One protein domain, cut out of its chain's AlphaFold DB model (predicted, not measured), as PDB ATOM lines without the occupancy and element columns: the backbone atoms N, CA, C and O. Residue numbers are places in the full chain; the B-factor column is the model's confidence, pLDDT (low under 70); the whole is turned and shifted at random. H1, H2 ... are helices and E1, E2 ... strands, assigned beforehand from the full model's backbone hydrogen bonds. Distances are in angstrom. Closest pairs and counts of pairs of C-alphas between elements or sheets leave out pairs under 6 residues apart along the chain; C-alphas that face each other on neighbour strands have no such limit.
ATOM      1  N   SER A 237      -9.719  -3.136  10.761       92.94
ATOM      2  CA  SER A 237      -9.290  -3.265   9.357       92.94
ATOM      3  C   SER A 237      -8.681  -4.629   8.984       92.94
ATOM      4  O   SER A 237      -8.431  -4.885   7.813       92.94
ATOM      5  N   GLN A 238      -8.429  -5.510   9.959       92.38
ATOM      6  CA  GLN A 238      -7.862  -6.851   9.747       92.38
ATOM      7  C   GLN A 238      -8.907  -7.972   9.866       92.38
ATOM      8  O   GLN A 238      -8.587  -9.140   9.649       92.38
ATOM      9  N   PHE A 239     -10.151  -7.644  10.226       94.94
ATOM     10  CA  PHE A 239     -11.225  -8.622  10.386       94.94
ATOM     11  C   PHE A 239     -12.248  -8.471   9.270       94.94
ATOM     12  O   PHE A 239     -12.741  -7.376   9.025       94.94
ATOM     13  N   ILE A 240     -12.594  -9.579   8.621       95.88
ATOM     14  CA  ILE A 240     -13.680  -9.613   7.639       95.88
ATOM     15  C   ILE A 240     -15.003  -9.701   8.405       95.88
ATOM     16  O   ILE A 240     -15.158 -10.565   9.267       95.88
ATOM     17  N   ASP A 241     -15.946  -8.818   8.088       95.62
ATOM     18  CA  ASP A 241     -17.288  -8.795   8.674       95.62
ATOM     19  C   ASP A 241     -18.298  -9.554   7.804       95.62
ATOM     20  O   ASP A 241     -19.023 -10.420   8.302       95.62
ATOM     21  N   SER A 242     -18.329  -9.279   6.497       96.88
ATOM     22  CA  SER A 242     -19.243  -9.960   5.575       96.88
ATOM     23  C   SER A 242     -18.663 -10.219   4.194       96.88
ATOM     24  O   SER A 242     -17.735  -9.548   3.735       96.88
ATOM     25  N   ILE A 243     -19.251 -11.214   3.531       97.31
ATOM     26  CA  ILE A 243     -19.072 -11.488   2.110       97.31
ATOM     27  C   ILE A 243     -20.451 -11.516   1.465       97.31
ATOM     28  O   ILE A 243     -21.309 -12.313   1.853       97.31
ATOM     29  N   ASP A 244     -20.629 -10.677   0.454       97.12
ATOM     30  CA  ASP A 244     -21.872 -10.509  -0.283       97.12
ATOM     31  C   ASP A 244     -21.622 -10.782  -1.771       97.12
ATOM     32  O   ASP A 244     -20.659 -10.278  -2.343       97.12
ATOM     33  N   ILE A 245     -22.457 -11.596  -2.415       95.62
ATOM     34  CA  ILE A 245     -22.368 -11.905  -3.847       95.62
ATOM     35  C   ILE A 245     -23.721 -11.617  -4.474       95.62
ATOM     36  O   ILE A 245     -24.744 -12.176  -4.074       95.62
ATOM     37  N   VAL A 246     -23.707 -10.746  -5.475       93.31
ATOM     38  CA  VAL A 246     -24.899 -10.311  -6.194       93.31
ATOM     39  C   VAL A 246     -24.707 -10.504  -7.684       93.31
ATOM     40  O   VAL A 246     -23.604 -10.400  -8.229       93.31
ATOM     41  N   ARG A 247     -25.801 -10.790  -8.372       89.25
ATOM     42  CA  ARG A 247     -25.810 -10.847  -9.822       89.25
ATOM     43  C   ARG A 247     -25.683  -9.440 -10.400       89.25
ATOM     44  O   ARG A 247     -26.418  -8.522 -10.042       89.25
ATOM     45  N   ASN A 248     -24.777  -9.290 -11.357       83.44
ATOM     46  CA  ASN A 248     -24.598  -8.056 -12.096       83.44
ATOM     47  C   ASN A 248     -25.808  -7.829 -13.038       83.44
ATOM     48  O   ASN A 248     -26.101  -8.698 -13.873       83.44
ATOM     49  N   PRO A 249     -26.487  -6.667 -12.975       73.19
ATOM     50  CA  PRO A 249     -27.676  -6.367 -13.783       73.19
ATOM     51  C   PRO A 249     -27.459  -6.410 -15.304       73.19
ATOM     52  O   PRO A 249     -28.416  -6.524 -16.066       73.19
ATOM     53  N   VAL A 250     -26.210  -6.313 -15.773       70.75
ATOM     54  CA  VAL A 250     -25.855  -6.327 -17.204       70.75
ATOM     55  C   VAL A 250     -25.913  -7.752 -17.802       70.75
ATOM     56  O   VAL A 250     -25.846  -7.932 -19.022       70.75
ATOM     57  N   ALA A 251     -26.075  -8.787 -16.970       66.38
ATOM     58  CA  ALA A 251     -26.156 -10.189 -17.377       66.38
ATOM     59  C   ALA A 251     -27.467 -10.520 -18.124       66.38
ATOM     60  O   ALA A 251     -28.527 -10.635 -17.514       66.38
ATOM     61  N   ARG A 252     -27.383 -10.749 -19.445       63.06
ATOM     62  CA  ARG A 252     -28.536 -11.013 -20.338       63.06
ATOM     63  C   ARG A 252     -29.185 -12.398 -20.198       63.06
ATOM     64  O   ARG A 252     -30.230 -12.621 -20.798       63.06
ATOM     65  N   ASP A 253     -28.565 -13.327 -19.474       65.06
ATOM     66  CA  ASP A 253     -29.056 -14.704 -19.337       65.06
ATOM     67  C   ASP A 253     -29.802 -14.884 -18.006       65.06
ATOM     68  O   ASP A 253     -29.193 -14.939 -16.941       65.06
ATOM     69  N   GLU A 254     -31.136 -14.930 -18.056       58.59
ATOM     70  CA  GLU A 254     -32.025 -14.968 -16.884       58.59
ATOM     71  C   GLU A 254     -31.906 -16.242 -16.029       58.59
ATOM     72  O   GLU A 254     -32.425 -16.258 -14.920       58.59
ATOM     73  N   LYS A 255     -31.212 -17.294 -16.488       61.62
ATOM     74  CA  LYS A 255     -31.248 -18.629 -15.854       61.62
ATOM     75  C   LYS A 255     -30.137 -18.931 -14.841       61.62
ATOM     76  O   LYS A 255     -30.048 -20.065 -14.371       61.62
ATOM     77  N   VAL A 256     -29.261 -17.976 -14.528       65.06
ATOM     78  CA  VAL A 256     -28.045 -18.226 -13.733       65.06
ATOM     79  C   VAL A 256     -28.120 -17.511 -12.378       65.06
ATOM     80  O   VAL A 256     -27.685 -16.374 -12.247       65.06
ATOM     81  N   GLU A 257     -28.660 -18.200 -11.367       71.44
ATOM     82  CA  GLU A 257     -28.850 -17.688  -9.989       71.44
ATOM     83  C   GLU A 257     -27.880 -18.310  -8.957       71.44
ATOM     84  O   GLU A 257     -27.974 -18.032  -7.771       71.44
ATOM     85  N   TRP A 258     -26.927 -19.158  -9.374       74.19
ATOM     86  CA  TRP A 258     -26.176 -20.057  -8.470       74.19
ATOM     87  C   TRP A 258     -25.451 -19.407  -7.279       74.19
ATOM     88  O   TRP A 258     -25.238 -20.095  -6.283       74.19
ATOM     89  N   LEU A 259     -25.018 -18.149  -7.397       85.19
ATOM     90  CA  LEU A 259     -24.339 -17.399  -6.329       85.19
ATOM     91  C   LEU A 259     -25.099 -16.129  -5.919       85.19
ATOM     92  O   LEU A 259     -24.649 -15.427  -5.017       85.19
ATOM     93  N   ASP A 260     -26.205 -15.813  -6.595       88.69
ATOM     94  CA  ASP A 260     -26.921 -14.558  -6.374       88.69
ATOM     95  C   ASP A 260     -27.607 -14.546  -5.004       88.69
ATOM     96  O   ASP A 260     -28.076 -15.576  -4.519       88.69
ATOM     97  N   GLY A 261     -27.641 -13.377  -4.365       89.06
ATOM     98  CA  GLY A 261     -28.215 -13.203  -3.031       89.06
ATOM     99  C   GLY A 261     -27.436 -13.892  -1.907       89.06
ATOM    100  O   GLY A 261     -27.974 -14.062  -0.811       89.06
ATOM    101  N   THR A 262     -26.182 -14.293  -2.138       93.50
ATOM    102  CA  THR A 262     -25.340 -14.836  -1.064       93.50
ATOM    103  C   THR A 262     -24.911 -13.691  -0.155       93.50
ATOM    104  O   THR A 262     -24.199 -12.803  -0.604       93.50
ATOM    105  N   SER A 263     -25.298 -13.725   1.119       95.06
ATOM    106  CA  SER A 263     -24.830 -12.788   2.145       95.06
ATOM    107  C   SER A 263     -24.425 -13.578   3.383       95.06
ATOM    108  O   SER A 263     -25.248 -14.268   3.989       95.06
ATOM    109  N   ILE A 264     -23.135 -13.551   3.717       94.88
ATOM    110  CA  ILE A 264     -22.556 -14.338   4.807       94.88
ATOM    111  C   ILE A 264     -21.848 -13.392   5.770       94.88
ATOM    112  O   ILE A 264     -20.872 -12.743   5.402       94.88
ATOM    113  N   LYS A 265     -22.308 -13.364   7.023       94.12
ATOM    114  CA  LYS A 265     -21.588 -12.739   8.139       94.12
ATOM    115  C   LYS A 265     -20.561 -13.715   8.701       94.12
ATOM    116  O   LYS A 265     -20.879 -14.884   8.926       94.12
ATOM    117  N   LEU A 266     -19.340 -13.243   8.922       92.81
ATOM    118  CA  LEU A 266     -18.247 -14.046   9.467       92.81
ATOM    119  C   LEU A 266     -17.998 -13.697  10.935       92.81
ATOM    120  O   LEU A 266     -18.205 -12.569  11.376       92.81
ATOM    121  N   ASN A 267     -17.562 -14.686  11.717       88.81
ATOM    122  CA  ASN A 267     -17.110 -14.440  13.083       88.81
ATOM    123  C   ASN A 267     -15.662 -13.914  13.083       88.81
ATOM    124  O   ASN A 267     -14.874 -14.184  12.186       88.81
ATOM    125  N   MET A 268     -15.285 -13.207  14.149       88.50
ATOM    126  CA  MET A 268     -13.952 -12.601  14.343       88.50
ATOM    127  C   MET A 268     -12.796 -13.599  14.598       88.50
ATOM    128  O   MET A 268     -11.705 -13.204  15.012       88.50
ATOM    129  N   ASP A 269     -13.047 -14.896  14.452       86.19
ATOM    130  CA  ASP A 269     -12.135 -15.984  14.815       86.19
ATOM    131  C   ASP A 269     -12.169 -17.057  13.712       86.19
ATOM    132  O   ASP A 269     -12.379 -16.768  12.539       86.19
ATOM    133  N   LEU A 270     -11.937 -18.316  14.073       89.44
ATOM    134  CA  LEU A 270     -12.011 -19.440  13.162       89.44
ATOM    135  C   LEU A 270     -13.446 -19.635  12.641       89.44
ATOM    136  O   LEU A 270     -14.358 -19.966  13.408       89.44
ATOM    137  N   VAL A 271     -13.607 -19.498  11.325       91.19
ATOM    138  CA  VAL A 271     -14.800 -19.906  10.577       91.19
ATOM    139  C   VAL A 271     -14.550 -21.301  10.003       91.19
ATOM    140  O   VAL A 271     -13.609 -21.501   9.235       91.19
ATOM    141  N   ALA A 272     -15.411 -22.267  10.320       92.12
ATOM    142  CA  ALA A 272     -15.400 -23.578   9.673       92.12
ATOM    143  C   ALA A 272     -16.548 -23.670   8.657       92.12
ATOM    144  O   ALA A 272     -17.717 -23.717   9.036       92.12
ATOM    145  N   VAL A 273     -16.222 -23.719   7.361       91.06
ATOM    146  CA  VAL A 273     -17.219 -23.857   6.287       91.06
ATOM    147  C   VAL A 273     -17.363 -25.331   5.900       91.06
ATOM    148  O   VAL A 273     -16.477 -25.915   5.274       91.06
ATOM    149  N   ILE A 274     -18.499 -25.936   6.245       92.31
ATOM    150  CA  ILE A 274     -18.801 -27.352   5.988       92.31
ATOM    151  C   ILE A 274     -19.873 -27.519   4.907       92.31
ATOM    152  O   ILE A 274     -20.693 -26.639   4.669       92.31
ATOM    153  N   GLY A 275     -19.870 -28.662   4.220       91.25
ATOM    154  CA  GLY A 275     -20.890 -28.979   3.220       91.25
ATOM    155  C   GLY A 275     -20.474 -30.092   2.267       91.25
ATOM    156  O   GLY A 275     -19.295 -30.441   2.168       91.25
ATOM    157  N   ASN A 276     -21.432 -30.617   1.508       91.56
ATOM    158  CA  ASN A 276     -21.202 -31.700   0.548       91.56
ATOM    159  C   ASN A 276     -20.327 -31.269  -0.644       91.56
ATOM    160  O   ASN A 276     -20.097 -30.083  -0.900       91.56
ATOM    161  N   LYS A 277     -19.801 -32.234  -1.404       86.56
ATOM    162  CA  LYS A 277     -19.075 -31.935  -2.648       86.56
ATOM    163  C   LYS A 277     -19.996 -31.176  -3.612       86.56
ATOM    164  O   LYS A 277     -21.122 -31.598  -3.841       86.56
ATOM    165  N   GLY A 278     -19.509 -30.064  -4.163       83.88
ATOM    166  CA  GLY A 278     -20.294 -29.191  -5.043       83.88
ATOM    167  C   GLY A 278     -21.089 -28.089  -4.332       83.88
ATOM    168  O   GLY A 278     -21.670 -27.261  -5.015       83.88
ATOM    169  N   SER A 279     -21.053 -27.998  -2.996       87.06
ATOM    170  CA  SER A 279     -21.787 -26.974  -2.227       87.06
ATOM    171  C   SER A 279     -21.202 -25.550  -2.286       87.06
ATOM    172  O   SER A 279     -21.547 -24.725  -1.453       87.06
ATOM    173  N   GLY A 280     -20.243 -25.270  -3.175       88.19
ATOM    174  CA  GLY A 280     -19.656 -23.928  -3.314       88.19
ATOM    175  C   GLY A 280     -18.553 -23.533  -2.315       88.19
ATOM    176  O   GLY A 280     -18.067 -22.414  -2.391       88.19
ATOM    177  N   LYS A 281     -18.072 -24.420  -1.429       91.69
ATOM    178  CA  LYS A 281     -17.006 -24.083  -0.445       91.69
ATOM    179  C   LYS A 281     -15.743 -23.487  -1.078       91.69
ATOM    180  O   LYS A 281     -15.262 -22.444  -0.656       91.69
ATOM    181  N   SER A 282     -15.222 -24.148  -2.113       90.62
ATOM    182  CA  SER A 282     -14.043 -23.673  -2.845       90.62
ATOM    183  C   SER A 282     -14.314 -22.369  -3.596       90.62
ATOM    184  O   SER A 282     -13.398 -21.579  -3.774       90.62
ATOM    185  N   ALA A 283     -15.565 -22.133  -4.011       91.88
ATOM    186  CA  ALA A 283     -15.958 -20.869  -4.620       91.88
ATOM    187  C   ALA A 283     -15.878 -19.735  -3.596       91.88
ATOM    188  O   ALA A 283     -15.232 -18.733  -3.869       91.88
ATOM    189  N   LEU A 284     -16.445 -19.926  -2.401       93.12
ATOM    190  CA  LEU A 284     -16.368 -18.940  -1.324       93.12
ATOM    191  C   LEU A 284     -14.912 -18.619  -0.949       93.12
ATOM    192  O   LEU A 284     -14.559 -17.450  -0.819       93.12
ATOM    193  N   ALA A 285     -14.056 -19.638  -0.833       93.25
ATOM    194  CA  ALA A 285     -12.641 -19.452  -0.517       93.25
ATOM    195  C   ALA A 285     -11.888 -18.664  -1.607       93.25
ATOM    196  O   ALA A 285     -11.213 -17.686  -1.292       93.25
ATOM    197  N   ASP A 286     -12.051 -19.036  -2.883       93.50
ATOM    198  CA  ASP A 286     -11.436 -18.321  -4.009       93.50
ATOM    199  C   ASP A 286     -11.954 -16.872  -4.122       93.50
ATOM    200  O   ASP A 286     -11.174 -15.963  -4.393       93.50
ATOM    201  N   ILE A 287     -13.255 -16.636  -3.899       94.81
ATOM    202  CA  ILE A 287     -13.863 -15.291  -3.927       94.81
ATOM    203  C   ILE A 287     -13.297 -14.423  -2.800       94.81
ATOM    204  O   ILE A 287     -12.889 -13.291  -3.044       94.81
ATOM    205  N   THR A 288     -13.203 -14.968  -1.585       95.31
ATOM    206  CA  THR A 288     -12.600 -14.270  -0.437       95.31
ATOM    207  C   THR A 288     -11.141 -13.914  -0.726       95.31
ATOM    208  O   THR A 288     -10.714 -12.786  -0.494       95.31
ATOM    209  N   ALA A 289     -10.381 -14.857  -1.288       94.31
ATOM    210  CA  ALA A 289      -8.989 -14.648  -1.667       94.31
ATOM    211  C   ALA A 289      -8.830 -13.594  -2.774       94.31
ATOM    212  O   ALA A 289      -7.893 -12.801  -2.728       94.31
ATOM    213  N   LEU A 290      -9.740 -13.560  -3.756       94.81
ATOM    214  CA  LEU A 290      -9.753 -12.544  -4.808       94.81
ATOM    215  C   LEU A 290      -9.978 -11.145  -4.220       94.81
ATOM    216  O   LEU A 290      -9.199 -10.237  -4.503       94.81
ATOM    217  N   LEU A 291     -11.009 -10.985  -3.386       94.69
ATOM    218  CA  LEU A 291     -11.384  -9.699  -2.782       94.69
ATOM    219  C   LEU A 291     -10.363  -9.210  -1.747       94.69
ATOM    220  O   LEU A 291     -10.156  -8.009  -1.597       94.69
ATOM    221  N   GLY A 292      -9.684 -10.140  -1.076       93.31
ATOM    222  CA  GLY A 292      -8.557  -9.865  -0.188       93.31
ATOM    223  C   GLY A 292      -7.208  -9.702  -0.894       93.31
ATOM    224  O   GLY A 292      -6.175  -9.704  -0.225       93.31
ATOM    225  N   ASN A 293      -7.195  -9.577  -2.227       92.62
ATOM    226  CA  ASN A 293      -5.995  -9.358  -3.038       92.62
ATOM    227  C   ASN A 293      -4.893 -10.416  -2.855       92.62
ATOM    228  O   ASN A 293      -3.702 -10.098  -2.912       92.62
ATOM    229  N   SER A 294      -5.266 -11.685  -2.664       90.62
ATOM    230  CA  SER A 294      -4.272 -12.746  -2.501       90.62
ATOM    231  C   SER A 294      -3.359 -12.861  -3.721       90.62
ATOM    232  O   SER A 294      -3.809 -12.849  -4.873       90.62
ATOM    233  N   LYS A 295      -2.060 -13.043  -3.469       86.06
ATOM    234  CA  LYS A 295      -1.047 -13.260  -4.513       86.06
ATOM    235  C   LYS A 295      -1.103 -14.674  -5.103       86.06
ATOM    236  O   LYS A 295      -0.522 -14.932  -6.154       86.06
ATOM    237  N   GLN A 296      -1.874 -15.574  -4.491       82.88
ATOM    238  CA  GLN A 296      -2.009 -16.978  -4.893       82.88
ATOM    239  C   GLN A 296      -3.169 -17.233  -5.875       82.88
ATOM    240  O   GLN A 296      -3.674 -18.350  -5.983       82.88
ATOM    241  N   SER A 297      -3.592 -16.213  -6.632       83.56
ATOM    242  CA  SER A 297      -4.726 -16.298  -7.570       83.56
ATOM    243  C   SER A 297      -4.550 -17.324  -8.696       83.56
ATOM    244  O   SER A 297      -5.525 -17.845  -9.237       83.56
ATOM    245  N   HIS A 298      -3.308 -17.678  -9.023       84.00
ATOM    246  CA  HIS A 298      -2.987 -18.725  -9.990       84.00
ATOM    247  C   HIS A 298      -3.321 -20.143  -9.493       84.00
ATOM    248  O   HIS A 298      -3.531 -21.035 -10.314       84.00
ATOM    249  N   HIS A 299      -3.440 -20.339  -8.176       84.75
ATOM    250  CA  HIS A 299      -3.817 -21.609  -7.553       84.75
ATOM    251  C   HIS A 299      -5.320 -21.720  -7.235       84.75
ATOM    252  O   HIS A 299      -5.747 -22.668  -6.572       84.75
ATOM    253  N   PHE A 300      -6.145 -20.780  -7.709       90.06
ATOM    254  CA  PHE A 300      -7.602 -20.857  -7.572       90.06
ATOM    255  C   PHE A 300      -8.154 -22.146  -8.186       90.06
ATOM    256  O   PHE A 300      -7.840 -22.523  -9.317       90.06
ATOM    257  N   SER A 301      -9.002 -22.840  -7.429       87.94
ATOM    258  CA  SER A 301      -9.544 -24.151  -7.813       87.94
ATOM    259  C   SER A 301     -10.878 -24.049  -8.568       87.94
ATOM    260  O   SER A 301     -11.225 -24.931  -9.365       87.94
ATOM    261  N   PHE A 302     -11.598 -22.947  -8.354       90.25
ATOM    262  CA  PHE A 302     -12.909 -22.609  -8.892       90.25
ATOM    263  C   PHE A 302     -12.853 -21.400  -9.844       90.25
ATOM    264  O   PHE A 302     -13.310 -21.519 -10.987       90.25
ATOM    265  N   LEU A 303     -12.252 -20.272  -9.436       91.31
ATOM    266  CA  LEU A 303     -12.166 -19.026 -10.227       91.31
ATOM    267  C   LEU A 303     -11.053 -19.055 -11.296       91.31
ATOM    268  O   LEU A 303     -10.188 -18.180 -11.375       91.31
ATOM    269  N   LYS A 304     -11.094 -20.056 -12.178       90.50
ATOM    270  CA  LYS A 304     -10.122 -20.248 -13.267       90.50
ATOM    271  C   LYS A 304     -10.776 -20.387 -14.643       90.50
ATOM    272  O   LYS A 304     -11.969 -20.681 -14.754       90.50
ATOM    273  N   LYS A 305      -9.994 -20.138 -15.704       87.88
ATOM    274  CA  LYS A 305     -10.468 -20.038 -17.104       87.88
ATOM    275  C   LYS A 305     -11.104 -21.326 -17.642       87.88
ATOM    276  O   LYS A 305     -11.997 -21.275 -18.477       87.88
ATOM    277  N   ASP A 306     -10.646 -22.484 -17.175       87.06
ATOM    278  CA  ASP A 306     -11.178 -23.816 -17.496       87.06
ATOM    279  C   ASP A 306     -12.372 -24.222 -16.605       87.06
ATOM    280  O   ASP A 306     -12.853 -25.354 -16.685       87.06
ATOM    281  N   ARG A 307     -12.841 -23.316 -15.736       88.62
ATOM    282  CA  ARG A 307     -13.956 -23.506 -14.798       88.62
ATOM    283  C   ARG A 307     -14.883 -22.287 -14.827       88.62
ATOM    284  O   ARG A 307     -15.360 -21.915 -15.893       88.62
ATOM    285  N   PHE A 308     -15.156 -21.675 -13.672       89.12
ATOM    286  CA  PHE A 308     -16.224 -20.695 -13.495       89.12
ATOM    287  C   PHE A 308     -15.963 -19.356 -14.195       89.12
ATOM    288  O   PHE A 308     -16.910 -18.693 -14.605       89.12
ATOM    289  N   ARG A 309     -14.697 -18.964 -14.400       88.88
ATOM    290  CA  ARG A 309     -14.393 -17.771 -15.210       88.88
ATOM    291  C   ARG A 309     -14.665 -17.989 -16.695       88.88
ATOM    292  O   ARG A 309     -14.879 -17.020 -17.412       88.88
ATOM    293  N   GLY A 310     -14.639 -19.236 -17.160       84.19
ATOM    294  CA  GLY A 310     -14.744 -19.569 -18.575       84.19
ATOM    295  C   GLY A 310     -13.692 -18.877 -19.448       84.19
ATOM    296  O   GLY A 310     -12.809 -18.146 -18.991       84.19
ATOM    297  N   ARG A 311     -13.773 -19.111 -20.761       82.12
ATOM    298  CA  ARG A 311     -12.839 -18.502 -21.726       82.12
ATOM    299  C   ARG A 311     -13.126 -17.021 -21.975       82.12
ATOM    300  O   ARG A 311     -12.191 -16.254 -22.169       82.12
ATOM    301  N   ASN A 312     -14.404 -16.643 -21.933       82.19
ATOM    302  CA  ASN A 312     -14.891 -15.299 -22.264       82.19
ATOM    303  C   ASN A 312     -15.366 -14.519 -21.023       82.19
ATOM    304  O   ASN A 312     -16.145 -13.576 -21.153       82.19
ATOM    305  N   GLY A 313     -14.974 -14.950 -19.820       80.06
ATOM    306  CA  GLY A 313     -15.469 -14.382 -18.565       80.06
ATOM    307  C   GLY A 313     -16.834 -14.928 -18.126       80.06
ATOM    308  O   GLY A 313     -17.316 -14.540 -17.076       80.06
ATOM    309  N   GLU A 314     -17.483 -15.808 -18.892       83.19
ATOM    310  CA  GLU A 314     -18.791 -16.388 -18.551       83.19
ATOM    311  C   GLU A 314     -18.657 -17.746 -17.838       83.19
ATOM    312  O   GLU A 314     -17.894 -18.588 -18.320       83.19
ATOM    313  N   PRO A 315     -19.432 -18.019 -16.768       85.56
ATOM    314  CA  PRO A 315     -20.466 -17.163 -16.167       85.56
ATOM    315  C   PRO A 315     -19.966 -16.108 -15.158       85.56
ATOM    316  O   PRO A 315     -20.770 -15.284 -14.738       85.56
ATOM    317  N   ALA A 316     -18.689 -16.099 -14.760       89.38
ATOM    318  CA  ALA A 316     -18.191 -15.236 -13.674       89.38
ATOM    319  C   ALA A 316     -18.511 -13.736 -13.816       89.38
ATOM    320  O   ALA A 316     -18.800 -13.082 -12.822       89.38
ATOM    321  N   LYS A 317     -18.540 -13.200 -15.039       89.25
ATOM    322  CA  LYS A 317     -18.830 -11.789 -15.316       89.25
ATOM    323  C   LYS A 317     -20.235 -11.355 -14.913       89.25
ATOM    324  O   LYS A 317     -20.512 -10.164 -14.852       89.25
ATOM    325  N   TYR A 318     -21.123 -12.316 -14.673       89.69
ATOM    326  CA  TYR A 318     -22.482 -12.073 -14.212       89.69
ATOM    327  C   TYR A 318     -22.575 -11.868 -12.704       89.69
ATOM    328  O   TYR A 318     -23.681 -11.670 -12.221       89.69
ATOM    329  N   PHE A 319     -21.467 -11.916 -11.964       92.25
ATOM    330  CA  PHE A 319     -21.469 -11.814 -10.510       92.25
ATOM    331  C   PHE A 319     -20.444 -10.791 -10.036       92.25
ATOM    332  O   PHE A 319     -19.269 -10.860 -10.407       92.25
ATOM    333  N   ASP A 320     -20.903  -9.897  -9.169       94.25
ATOM    334  CA  ASP A 320     -20.059  -8.994  -8.403       94.25
ATOM    335  C   ASP A 320     -20.057  -9.470  -6.954       94.25
ATOM    336  O   ASP A 320     -21.099  -9.820  -6.394       94.25
ATOM    337  N   ALA A 321     -18.876  -9.515  -6.352       96.25
ATOM    338  CA  ALA A 321     -18.719  -9.892  -4.961       96.25
ATOM    339  C   ALA A 321     -18.128  -8.726  -4.175       96.25
ATOM    340  O   ALA A 321     -17.279  -7.995  -4.682       96.25
ATOM    341  N   THR A 322     -18.597  -8.556  -2.946       97.38
ATOM    342  CA  THR A 322     -18.181  -7.510  -2.018       97.38
ATOM    343  C   THR A 322     -17.697  -8.152  -0.729       97.38
ATOM    344  O   THR A 322     -18.383  -8.994  -0.155       97.38
ATOM    345  N   LEU A 323     -16.504  -7.766  -0.291       97.12
ATOM    346  CA  LEU A 323     -15.949  -8.137   1.005       97.12
ATOM    347  C   LEU A 323     -15.932  -6.887   1.873       97.12
ATOM    348  O   LEU A 323     -15.288  -5.903   1.508       97.12
ATOM    349  N   THR A 324     -16.641  -6.940   2.997       97.62
ATOM    350  CA  THR A 324     -16.733  -5.842   3.961       97.62
ATOM    351  C   THR A 324     -15.856  -6.164   5.161       97.62
ATOM    352  O   THR A 324     -16.006  -7.216   5.787       97.62
ATOM    353  N   TRP A 325     -14.934  -5.267   5.483       96.62
ATOM    354  CA  TRP A 325     -14.095  -5.321   6.672       96.62
ATOM    355  C   TRP A 325     -14.859  -4.796   7.886       96.62
ATOM    356  O   TRP A 325     -15.824  -4.039   7.771       96.62
ATOM    357  N   ALA A 326     -14.421  -5.171   9.082       95.25
ATOM    358  CA  ALA A 326     -15.072  -4.750  10.310       95.25
ATOM    359  C   ALA A 326     -14.964  -3.242  10.551       95.25
ATOM    360  O   ALA A 326     -15.721  -2.740  11.372       95.25
ATOM    361  N   ASP A 327     -14.071  -2.512   9.877       95.50
ATOM    362  CA  ASP A 327     -14.000  -1.043   9.880       95.50
ATOM    363  C   ASP A 327     -14.937  -0.381   8.851       95.50
ATOM    364  O   ASP A 327     -14.835   0.823   8.626       95.50
ATOM    365  N   GLU A 328     -15.855  -1.158   8.267       95.00
ATOM    366  CA  GLU A 328     -16.863  -0.748   7.280       95.00
ATOM    367  C   GLU A 328     -16.290  -0.414   5.892       95.00
ATOM    368  O   GLU A 328     -17.048  -0.069   4.983       95.00
ATOM    369  N   GLN A 329     -14.978  -0.572   5.678       94.88
ATOM    370  CA  GLN A 329     -14.421  -0.526   4.329       94.88
ATOM    371  C   GLN A 329     -14.877  -1.747   3.534       94.88
ATOM    372  O   GLN A 329     -14.926  -2.861   4.051       94.88
ATOM    373  N   ALA A 330     -15.177  -1.550   2.255       94.88
ATOM    374  CA  ALA A 330     -15.628  -2.619   1.381       94.88
ATOM    375  C   ALA A 330     -14.842  -2.624   0.072       94.88
ATOM    376  O   ALA A 330     -14.580  -1.576  -0.520       94.88
ATOM    377  N   THR A 331     -14.509  -3.824  -0.393       94.12
ATOM    378  CA  THR A 331     -13.907  -4.055  -1.706       94.12
ATOM    379  C   THR A 331     -14.902  -4.820  -2.557       94.12
ATOM    380  O   THR A 331     -15.279  -5.934  -2.196       94.12
ATOM    381  N   THR A 332     -15.297  -4.251  -3.695       94.94
ATOM    382  CA  THR A 332     -16.172  -4.906  -4.674       94.94
ATOM    383  C   THR A 332     -15.390  -5.203  -5.945       94.94
ATOM    384  O   THR A 332     -14.749  -4.308  -6.494       94.94
ATOM    385  N   LEU A 333     -15.458  -6.445  -6.426       94.50
ATOM    386  CA  LEU A 333     -14.866  -6.865  -7.697       94.50
ATOM    387  C   LEU A 333     -15.818  -7.778  -8.460       94.50
ATOM    388  O   LEU A 333     -16.572  -8.562  -7.875       94.50
ATOM    389  N   ASN A 334     -15.715  -7.731  -9.784       93.69
ATOM    390  CA  ASN A 334     -16.371  -8.706 -10.635       93.69
ATOM    391  C   ASN A 334     -15.587 -10.031 -10.628       93.69
ATOM    392  O   ASN A 334     -14.358 -10.041 -10.723       93.69
ATOM    393  N   LEU A 335     -16.272 -11.178 -10.574       92.94
ATOM    394  CA  LEU A 335     -15.589 -12.477 -10.446       92.94
ATOM    395  C   LEU A 335     -14.756 -12.877 -11.683       92.94
ATOM    396  O   LEU A 335     -13.930 -13.799 -11.612       92.94
ATOM    397  N   ALA A 336     -14.951 -12.210 -12.828       90.31
ATOM    398  CA  ALA A 336     -14.130 -12.399 -14.023       90.31
ATOM    399  C   ALA A 336     -12.812 -11.598 -14.002       90.31
ATOM    400  O   ALA A 336     -11.915 -11.900 -14.794       90.31
ATOM    401  N   GLU A 337     -12.675 -10.616 -13.111       89.31
ATOM    402  CA  GLU A 337     -11.498  -9.750 -12.996       89.31
ATOM    403  C   GLU A 337     -10.405 -10.375 -12.127       89.31
ATOM    404  O   GLU A 337     -10.657 -11.292 -11.347       89.31
ATOM    405  N   ASN A 338      -9.172  -9.880 -12.259       85.69
ATOM    406  CA  ASN A 338      -8.060 -10.219 -11.369       85.69
ATOM    407  C   ASN A 338      -7.788  -9.058 -10.410       85.69
ATOM    408  O   ASN A 338      -7.978  -7.902 -10.780       85.69
ATOM    409  N   SER A 339      -7.269  -9.372  -9.223       81.75
ATOM    410  CA  SER A 339      -6.730  -8.367  -8.308       81.75
ATOM    411  C   SER A 339      -5.566  -7.604  -8.952       81.75
ATOM    412  O   SER A 339      -4.804  -8.152  -9.758       81.75
ATOM    413  N   ALA A 340      -5.425  -6.324  -8.600       79.81
ATOM    414  CA  ALA A 340      -4.327  -5.490  -9.080       79.81
ATOM    415  C   ALA A 340      -2.983  -6.028  -8.558       79.81
ATOM    416  O   ALA A 340      -2.864  -6.395  -7.387       79.81
ATOM    417  N   SER A 341      -1.953  -6.105  -9.403       75.50
ATOM    418  CA  SER A 341      -0.681  -6.750  -9.037       75.50
ATOM    419  C   SER A 341       0.094  -6.012  -7.938       75.50
ATOM    420  O   SER A 341       0.814  -6.648  -7.171       75.50
ATOM    421  N   ASP A 342      -0.086  -4.697  -7.843       82.88
ATOM    422  CA  ASP A 342       0.525  -3.769  -6.883       82.88
ATOM    423  C   ASP A 342      -0.253  -3.630  -5.562       82.88
ATOM    424  O   ASP A 342       0.246  -3.023  -4.617       82.88
ATOM    425  N   SER A 343      -1.448  -4.216  -5.466       84.50
ATOM    426  CA  SER A 343      -2.253  -4.189  -4.241       84.50
ATOM    427  C   SER A 343      -1.567  -4.901  -3.068       84.50
ATOM    428  O   SER A 343      -0.824  -5.869  -3.252       84.50
ATOM    429  N   VAL A 344      -1.832  -4.449  -1.844       86.25
ATOM    430  CA  VAL A 344      -1.384  -5.139  -0.626       86.25
ATOM    431  C   VAL A 344      -2.212  -6.415  -0.443       86.25
ATOM    432  O   VAL A 344      -3.435  -6.381  -0.573       86.25
ATOM    433  N   GLU A 345      -1.552  -7.539  -0.154       89.88
ATOM    434  CA  GLU A 345      -2.233  -8.796   0.177       89.88
ATOM    435  C   GLU A 345      -2.848  -8.688   1.577       89.88
ATOM    436  O   GLU A 345      -2.127  -8.580   2.566       89.88
ATOM    437  N   LEU A 346      -4.180  -8.704   1.654       91.31
ATOM    438  CA  LEU A 346      -4.931  -8.626   2.912       91.31
ATOM    439  C   LEU A 346      -5.437 -10.001   3.368       91.31
ATOM    440  O   LEU A 346      -5.668 -10.218   4.553       91.31
ATOM    441  N   VAL A 347      -5.592 -10.944   2.436       91.75
ATOM    442  CA  VAL A 347      -5.970 -12.333   2.719       91.75
ATOM    443  C   VAL A 347      -4.915 -13.264   2.142       91.75
ATOM    444  O   VAL A 347      -4.740 -13.344   0.926       91.75
ATOM    445  N   LYS A 348      -4.247 -14.024   3.012       89.12
ATOM    446  CA  LYS A 348      -3.361 -15.114   2.596       89.12
ATOM    447  C   LYS A 348      -4.208 -16.337   2.240       89.12
ATOM    448  O   LYS A 348      -4.936 -16.861   3.083       89.12
ATOM    449  N   TYR A 349      -4.101 -16.807   1.000       89.38
ATOM    450  CA  TYR A 349      -4.819 -17.988   0.522       89.38
ATOM    451  C   TYR A 349      -3.900 -19.203   0.408       89.38
ATOM    452  O   TYR A 349      -2.869 -19.153  -0.261       89.38
ATOM    453  N   ILE A 350      -4.293 -20.314   1.033       85.00
ATOM    454  CA  ILE A 350      -3.566 -21.587   0.981       85.00
ATOM    455  C   ILE A 350      -4.522 -22.667   0.450       85.00
ATOM    456  O   ILE A 350      -5.231 -23.308   1.229       85.00
TER     457      ILE A 350
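What this domain is: This is residues 237 to 350 of the 641 residues of an uncharacterized protein of Alteromonas sp. TMED35 (UniProt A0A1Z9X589). Little regular structure: a wall of four antiparallel strands, E2-E1-E3-E4 in order, has one helix, H1, across one face, amid long loops; residues 274 to 279 stick out. The 114 printed residues run E1, E2, H1, E3, E4; the class is mixed, with 35 residues in named elements. The whole is compact, radius of gyration of the C-alphas 13.6 A, spans 37 by 30 by 28 A.

Where its parts are: E1, residues 240 to 247, begins at C-alpha 240 (-13.680, -9.613, 7.639) and is 21.3 A long. E2 is residues 262 to 265, H1 residues 281 to 291, 15.6 A, and E3 residues 319 to 325, 19.8 A. E4, residues 330 to 334, ends at C-alpha 334 (-16.371, -8.706, -10.635).

How they stand to each other: Within hydrogen-bond range are N 243 and O 264, 2.9 A, in hairpin E1 and E2; N 244 and O 322, 2.9 A, between E1 and E3; N 323 and O 331, 2.9 A, in hairpin E3 and E4. H1, with every O i to N i+4 pair within range, is on the sheet, two layers, at a height of 9.7 A. E2, H1 and E3 form a split strand-helix-strand unit, E1 between its strands, with a right-handed crossover.

The domain as a whole: The farthest C-alphas, Arg 252 and Asp 269, are 39.1 A apart. The printed part has no cut; the link E3 to E4 is tight, the others long. Residues 251 to 256 have pLDDT under 70.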